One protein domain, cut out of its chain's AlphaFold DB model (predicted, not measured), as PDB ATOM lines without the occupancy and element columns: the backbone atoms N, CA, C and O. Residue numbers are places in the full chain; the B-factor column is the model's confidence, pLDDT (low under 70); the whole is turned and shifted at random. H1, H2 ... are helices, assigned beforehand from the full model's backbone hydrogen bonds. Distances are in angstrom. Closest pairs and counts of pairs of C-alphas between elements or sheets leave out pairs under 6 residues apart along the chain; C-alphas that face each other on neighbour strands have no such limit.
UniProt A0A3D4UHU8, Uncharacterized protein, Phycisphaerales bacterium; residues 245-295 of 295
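This is residues 245 to 295 of the 295 residues of an uncharacterized protein of Phycisphaerales bacterium (UniProt A0A3D4UHU8). One long helix, H3, makes the length of a rod, and the chain before it runs along one side of H3 as a thin, broken strip: the single-turn H1 near the later part of H3, then a loop, then the short H2 near H3's beginning. H2 and H3 form a helical hairpin, with a bend at one end of the rod where residues 263 to 268 stick out; a tail of residues 290 to 295 follows H3 at the other end. The printed part has 51 residues with three named helices, in the order H1, H2, H3, and no named strand; its class is all helix. It is only just loose, close to compact, with a radius of gyration of the C-alphas of 12.0 A, and it spans 36 by 18 by 16 A.

H1, residues 245 to 248, touches H3, residues 269 to 289. H3 meets this touch with residues 279 to 286 alone, and the closest C-alphas are those of Glu 247 and Arg 283, 4.5 A apart. H2, residues 255 to 262, is apart from H1. H2 touches H3, which takes part with residues 269 to 272 alone; the closest C-alphas, those of Leu 261 and Leu 272, are 7.0 A apart. H2 and H3 run opposite ways at a steep tilt of 42 degrees and form a helical hairpin. In H2 and H3 every O i to N i+4 pair is within hydrogen-bond range, while H1 is too short for such a pair and has 1 pair of O i and N i+3, which is within range.

H1 runs from Arg 245, with its C-alpha at (131.832, 124.944, 85.510), to Arg 248. H2 runs from Asn 255, with its C-alpha at (120.174, 123.994, 92.184), to Glu 262, 10.3 A from first to last C-alpha. H3 runs from Gln 269 to Lys 289, whose C-alpha is at (144.752, 116.064, 90.687), and is 30.2 A from first to last C-alpha.

The two C-alphas farthest apart are those of Pro 265 and Gly 290, 36.4 A, and the outline is a rod. The first and last printed C-alphas, those of Arg 245 and Arg 295, are 16.7 A apart. The links from H1 to H2 and from H2 to H3 are short, with 6 residues each. Residues 263 to 268 stand free. The printed part has no cut, and Arg 295 is the chain's last residue. The mean pLDDT of the printed part is 94.0, and residue 295 is under 70.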
ATOM      1  N   ARG A 245     131.146 123.835  84.834       94.69
ATOM      2  CA  ARG A 245     131.832 124.944  85.510       94.69
ATOM      3  C   ARG A 245     131.886 124.758  87.030       94.69
ATOM      4  O   ARG A 245     132.880 125.157  87.623       94.69
ATOM      5  N   HIS A 246     130.848 124.197  87.653       95.38
ATOM      6  CA  HIS A 246     130.828 124.000  89.105       95.38
ATOM      7  C   HIS A 246     131.867 122.973  89.554       95.38
ATOM      8  O   HIS A 246     132.586 123.252  90.504       95.38
ATOM      9  N   GLU A 247     132.039 121.872  88.821       95.25
ATOM     10  CA  GLU A 247     133.084 120.878  89.107       95.25
ATOM     11  C   GLU A 247     134.481 121.499  88.996       95.25
ATOM     12  O   GLU A 247     135.282 121.401  89.920       95.25
ATOM     13  N   ARG A 248     134.744 122.241  87.911       93.75
ATOM     14  CA  ARG A 248     136.043 122.901  87.674       93.75
ATOM     15  C   ARG A 248     136.398 123.975  88.700       93.75
ATOM     16  O   ARG A 248     137.573 124.262  88.889       93.75
ATOM     17  N   LEU A 249     135.394 124.616  89.295       93.56
ATOM     18  CA  LEU A 249     135.570 125.671  90.298       93.56
ATOM     19  C   LEU A 249     135.403 125.157  91.733       93.56
ATOM     20  O   LEU A 249     135.285 125.973  92.643       93.56
ATOM     21  N   ASN A 250     135.346 123.836  91.924       93.94
ATOM     22  CA  ASN A 250     135.106 123.199  93.214       93.94
ATOM     23  C   ASN A 250     133.872 123.746  93.962       93.94
ATOM     24  O   ASN A 250     133.918 124.066  95.147       93.94
ATOM     25  N   LYS A 251     132.758 123.906  93.244       95.38
ATOM     26  CA  LYS A 251     131.477 124.386  93.781       95.38
ATOM     27  C   LYS A 251     130.478 123.232  93.950       95.38
ATOM     28  O   LYS A 251     130.612 122.207  93.274       95.38
ATOM     29  N   PRO A 252     129.469 123.374  94.832       95.38
ATOM     30  CA  PRO A 252     128.375 122.409  94.935       95.38
ATOM     31  C   PRO A 252     127.587 122.289  93.628       95.38
ATOM     32  O   PRO A 252     127.631 123.180  92.770       95.38
ATOM     33  N   PHE A 253     126.862 121.178  93.488       97.38
ATOM     34  CA  PHE A 253     125.968 120.951  92.358       97.38
ATOM     35  C   PHE A 253     124.914 122.077  92.287       97.38
ATOM     36  O   PHE A 253     124.229 122.324  93.280       97.38
ATOM     37  N   PRO A 254     124.773 122.804  91.163       97.56
ATOM     38  CA  PRO A 254     123.876 123.954  91.104       97.56
ATOM     39  C   PRO A 254     122.398 123.552  91.194       97.56
ATOM     40  O   PRO A 254     121.933 122.757  90.379       97.56
ATOM     41  N   ASN A 255     121.629 124.200  92.077       97.44
ATOM     42  CA  ASN A 255     120.174 123.994  92.184       97.44
ATOM     43  C   ASN A 255     119.448 124.232  90.850       97.44
ATOM     44  O   ASN A 255     118.544 123.488  90.494       97.44
ATOM     45  N   ALA A 256     119.890 125.221  90.067       96.81
ATOM     46  CA  ALA A 256     119.327 125.481  88.743       96.81
ATOM     47  C   ALA A 256     119.565 124.325  87.753       96.81
ATOM     48  O   ALA A 256     118.732 124.087  86.887       96.81
ATOM     49  N   LEU A 257     120.692 123.607  87.855       97.31
ATOM     50  CA  LEU A 257     120.943 122.428  87.020       97.31
ATOM     51  C   LEU A 257     120.128 121.231  87.511       97.31
ATOM     52  O   LEU A 257     119.588 120.500  86.689       97.31
ATOM     53  N   ARG A 258     120.001 121.067  88.831       97.69
ATOM     54  CA  ARG A 258     119.131 120.056  89.438       97.69
ATOM     55  C   ARG A 258     117.684 120.210  88.956       97.69
ATOM     56  O   ARG A 258     117.154 119.265  88.393       97.69
ATOM     57  N   ALA A 259     117.119 121.414  89.042       97.75
ATOM     58  CA  ALA A 259     115.759 121.694  88.577       97.75
ATOM     59  C   ALA A 259     115.562 121.383  87.079       97.75
ATOM     60  O   ALA A 259     114.528 120.857  86.682       97.75
ATOM     61  N   LYS A 260     116.568 121.659  86.233       97.69
ATOM     62  CA  LYS A 260     116.520 121.295  84.805       97.69
ATOM     63  C   LYS A 260     116.506 119.788  84.574       97.69
ATOM     64  O   LYS A 260     115.857 119.337  83.639       97.69
ATOM     65  N   LEU A 261     117.249 119.027  85.378       98.00
ATOM     66  CA  LEU A 261     117.271 117.568  85.299       98.00
ATOM     67  C   LEU A 261     115.951 116.971  85.795       98.00
ATOM     68  O   LEU A 261     115.408 116.108  85.119       98.00
ATOM     69  N   GLU A 262     115.418 117.476  86.911       97.50
ATOM     70  CA  GLU A 262     114.109 117.085  87.466       97.50
ATOM     71  C   GLU A 262     112.954 117.363  86.490       97.50
ATOM     72  O   GLU A 262     111.977 116.624  86.465       97.50
ATOM     73  N   ALA A 263     113.073 118.397  85.651       97.25
ATOM     74  CA  ALA A 263     112.071 118.721  84.636       97.25
ATOM     75  C   ALA A 263     112.073 117.772  83.420       97.25
ATOM     76  O   ALA A 263     111.161 117.842  82.597       97.25
ATOM     77  N   LEU A 264     113.084 116.907  83.259       97.81
ATOM     78  CA  LEU A 264     113.114 115.954  82.149       97.81
ATOM     79  C   LEU A 264     112.103 114.820  82.411       97.81
ATOM     80  O   LEU A 264     112.262 114.103  83.398       97.81
ATOM     81  N   PRO A 265     111.134 114.556  81.509       96.25
ATOM     82  CA  PRO A 265     110.057 113.584  81.746       96.25
ATOM     83  C   PRO A 265     110.511 112.143  82.002       96.25
ATOM     84  O   PRO A 265     109.742 111.316  82.478       96.25
ATOM     85  N   TRP A 266     111.746 111.823  81.624       96.00
ATOM     86  CA  TRP A 266     112.317 110.486  81.702       96.00
ATOM     87  C   TRP A 266     113.391 110.333  82.782       96.00
ATOM     88  O   TRP A 266     114.018 109.277  82.830       96.00
ATOM     89  N   MET A 267     113.677 111.393  83.546       97.62
ATOM     90  CA  MET A 267     114.694 111.387  84.597       97.62
ATOM     91  C   MET A 267     114.085 110.841  85.884       97.62
ATOM     92  O   MET A 267     113.167 111.442  86.439       97.62
ATOM     93  N   THR A 268     114.599 109.714  86.369       97.38
ATOM     94  CA  THR A 268     114.186 109.185  87.674       97.38
ATOM     95  C   THR A 268     114.956 109.850  88.815       97.38
ATOM     96  O   THR A 268     116.028 110.431  88.615       97.38
ATOM     97  N   GLN A 269     114.427 109.743  90.036       97.00
ATOM     98  CA  GLN A 269     115.116 110.234  91.230       97.00
ATOM     99  C   GLN A 269     116.472 109.532  91.424       97.00
ATOM    100  O   GLN A 269     117.474 110.199  91.670       97.00
ATOM    101  N   ASP A 270     116.527 108.214  91.214       96.94
ATOM    102  CA  ASP A 270     117.762 107.429  91.320       96.94
ATOM    103  C   ASP A 270     118.807 107.852  90.272       96.94
ATOM    104  O   ASP A 270     119.995 107.977  90.578       96.94
ATOM    105  N   GLU A 271     118.383 108.108  89.027       96.19
ATOM    106  CA  GLU A 271     119.270 108.598  87.964       96.19
ATOM    107  C   GLU A 271     119.824 109.990  88.292       96.19
ATOM    108  O   GLU A 271     121.018 110.249  88.104       96.19
ATOM    109  N   LEU A 272     118.978 110.882  88.814       97.75
ATOM    110  CA  LEU A 272     119.375 112.218  89.243       97.75
ATOM    111  C   LEU A 272     120.401 112.162  90.379       97.75
ATOM    112  O   LEU A 272     121.449 112.811  90.299       97.75
ATOM    113  N   GLU A 273     120.126 111.372  91.415       97.44
ATOM    114  CA  GLU A 273     121.030 111.175  92.547       97.44
ATOM    115  C   GLU A 273     122.359 110.572  92.096       97.44
ATOM    116  O   GLU A 273     123.425 111.045  92.502       97.44
ATOM    117  N   HIS A 274     122.321 109.606  91.175       96.88
ATOM    118  CA  HIS A 274     123.521 109.040  90.574       96.88
ATOM    119  C   HIS A 274     124.355 110.098  89.835       96.88
ATOM    120  O   HIS A 274     125.570 110.174  90.036       96.88
ATOM    121  N   ILE A 275     123.726 110.950  89.016       97.81
ATOM    122  CA  ILE A 275     124.411 112.036  88.294       97.81
ATOM    123  C   ILE A 275     125.051 113.023  89.276       97.81
ATOM    124  O   ILE A 275     126.198 113.439  89.075       97.81
ATOM    125  N   MET A 276     124.332 113.402  90.334       97.94
ATOM    126  CA  MET A 276     124.827 114.323  91.359       97.94
ATOM    127  C   MET A 276     126.012 113.724  92.118       97.94
ATOM    128  O   MET A 276     127.073 114.349  92.184       97.94
ATOM    129  N   HIS A 277     125.881 112.483  92.588       97.12
ATOM    130  CA  HIS A 277     126.954 111.752  93.253       97.12
ATOM    131  C   HIS A 277     128.192 111.623  92.353       97.12
ATOM    132  O   HIS A 277     129.318 111.897  92.773       97.12
ATOM    133  N   ARG A 278     127.997 111.285  91.072       96.25
ATOM    134  CA  ARG A 278     129.086 111.206  90.093       96.25
ATOM    135  C   ARG A 278     129.762 112.561  89.871       96.25
ATOM    136  O   ARG A 278     130.982 112.602  89.713       96.25
ATOM    137  N   SER A 279     129.000 113.654  89.873       96.75
ATOM    138  CA  SER A 279     129.523 115.020  89.757       96.75
ATOM    139  C   SER A 279     130.379 115.411  90.968       96.75
ATOM    140  O   SER A 279     131.445 116.002  90.788       96.75
ATOM    141  N   ASP A 280     129.985 115.019  92.184       96.38
ATOM    142  CA  ASP A 280     130.786 115.236  93.394       96.38
ATOM    143  C   ASP A 280     132.104 114.444  93.363       96.38
ATOM    144  O   ASP A 280     133.157 114.997  93.695       96.38
ATOM    145  N   LEU A 281     132.076 113.186  92.903       95.38
ATOM    146  CA  LEU A 281     133.285 112.374  92.711       95.38
ATOM    147  C   LEU A 281     134.230 112.988  91.674       95.38
ATOM    148  O   LEU A 281     135.441 113.048  91.887       95.38
ATOM    149  N   ASP A 282     133.685 113.457  90.551       94.56
ATOM    150  CA  ASP A 282     134.471 114.112  89.509       94.56
ATOM    151  C   ASP A 282     135.098 115.415  90.030       94.56
ATOM    152  O   ASP A 282     136.285 115.646  89.807       94.56
ATOM    153  N   ARG A 283     134.341 116.227  90.781       94.50
ATOM    154  CA  ARG A 283     134.846 117.434  91.451       94.50
ATOM    155  C   ARG A 283     136.002 117.111  92.402       94.50
ATOM    156  O   ARG A 283     137.045 117.757  92.316       94.50
ATOM    157  N   ALA A 284     135.835 116.114  93.274       93.88
ATOM    158  CA  ALA A 284     136.864 115.703  94.232       93.88
ATOM    159  C   ALA A 284     138.141 115.223  93.521       93.88
ATOM    160  O   ALA A 284     139.235 115.682  93.837       93.88
ATOM    161  N   MET A 285     137.997 114.384  92.490       92.62
ATOM    162  CA  MET A 285     139.115 113.901  91.673       92.62
ATOM    163  C   MET A 285     139.847 115.048  90.955       92.62
ATOM    164  O   MET A 285     141.071 115.022  90.823       92.62
ATOM    165  N   MET A 286     139.119 116.048  90.453       92.00
ATOM    166  CA  MET A 286     139.720 117.216  89.799       92.00
ATOM    167  C   MET A 286     140.506 118.080  90.783       92.00
ATOM    168  O   MET A 286     141.599 118.536  90.442       92.00
ATOM    169  N   GLN A 287     139.981 118.260  91.997       91.19
ATOM    170  CA  GLN A 287     140.664 118.968  93.075       91.19
ATOM    171  C   GLN A 287     141.942 118.235  93.503       91.19
ATOM    172  O   GLN A 287     142.999 118.855  93.559       91.19
ATOM    173  N   GLU A 288     141.859 116.923  93.735       92.12
ATOM    174  CA  GLU A 288     142.997 116.075  94.115       92.12
ATOM    175  C   GLU A 288     144.124 116.130  93.075       92.12
ATOM    176  O   GLU A 288     145.297 116.267  93.417       92.12
ATOM    177  N   LYS A 289     143.775 116.069  91.785       90.31
ATOM    178  CA  LYS A 289     144.752 116.064  90.687       90.31
ATOM    179  C   LYS A 289     145.187 117.459  90.229       90.31
ATOM    180  O   LYS A 289     146.042 117.552  89.351       90.31
ATOM    181  N   GLY A 290     144.584 118.528  90.752       87.75
ATOM    182  CA  GLY A 290     144.853 119.904  90.321       87.75
ATOM    183  C   GLY A 290     144.559 120.156  88.835       87.75
ATOM    184  O   GLY A 290     145.250 120.950  88.196       87.75
ATOM    185  N   VAL A 291     143.568 119.466  88.255       84.81
ATOM    186  CA  VAL A 291     143.240 119.564  86.820       84.81
ATOM    187  C   VAL A 291     141.896 120.240  86.580       84.81
ATOM    188  O   VAL A 291     140.920 120.002  87.283       84.81
ATOM    189  N   SER A 292     141.820 121.049  85.522       76.62
ATOM    190  CA  SER A 292     140.581 121.699  85.072       76.62
ATOM    191  C   SER A 292     139.871 120.951  83.935       76.62
ATOM    192  O   SER A 292     138.741 121.294  83.588       76.62
ATOM    193  N   GLU A 293     140.500 119.908  83.384       80.81
ATOM    194  CA  GLU A 293     139.949 118.990  82.381       80.81
ATOM    195  C   GLU A 293     140.518 117.582  82.585       80.81
ATOM    196  O   GLU A 293     141.651 117.427  83.049       80.81
ATOM    197  N   PHE A 294     139.766 116.547  82.195       81.31
ATOM    198  CA  PHE A 294     140.304 115.187  82.193       81.31
ATOM    199  C   PHE A 294     141.227 114.973  80.988       81.31
ATOM    200  O   PHE A 294     140.875 115.308  79.852       81.31
ATOM    201  N   ARG A 295     142.424 114.443  81.255       65.31
ATOM    202  CA  ARG A 295     143.384 114.050  80.219       65.31
ATOM    203  C   ARG A 295     142.967 112.773  79.521       65.31
ATOM    204  O   ARG A 295     142.287 111.926  80.129       65.31
TER     205      ARG A 295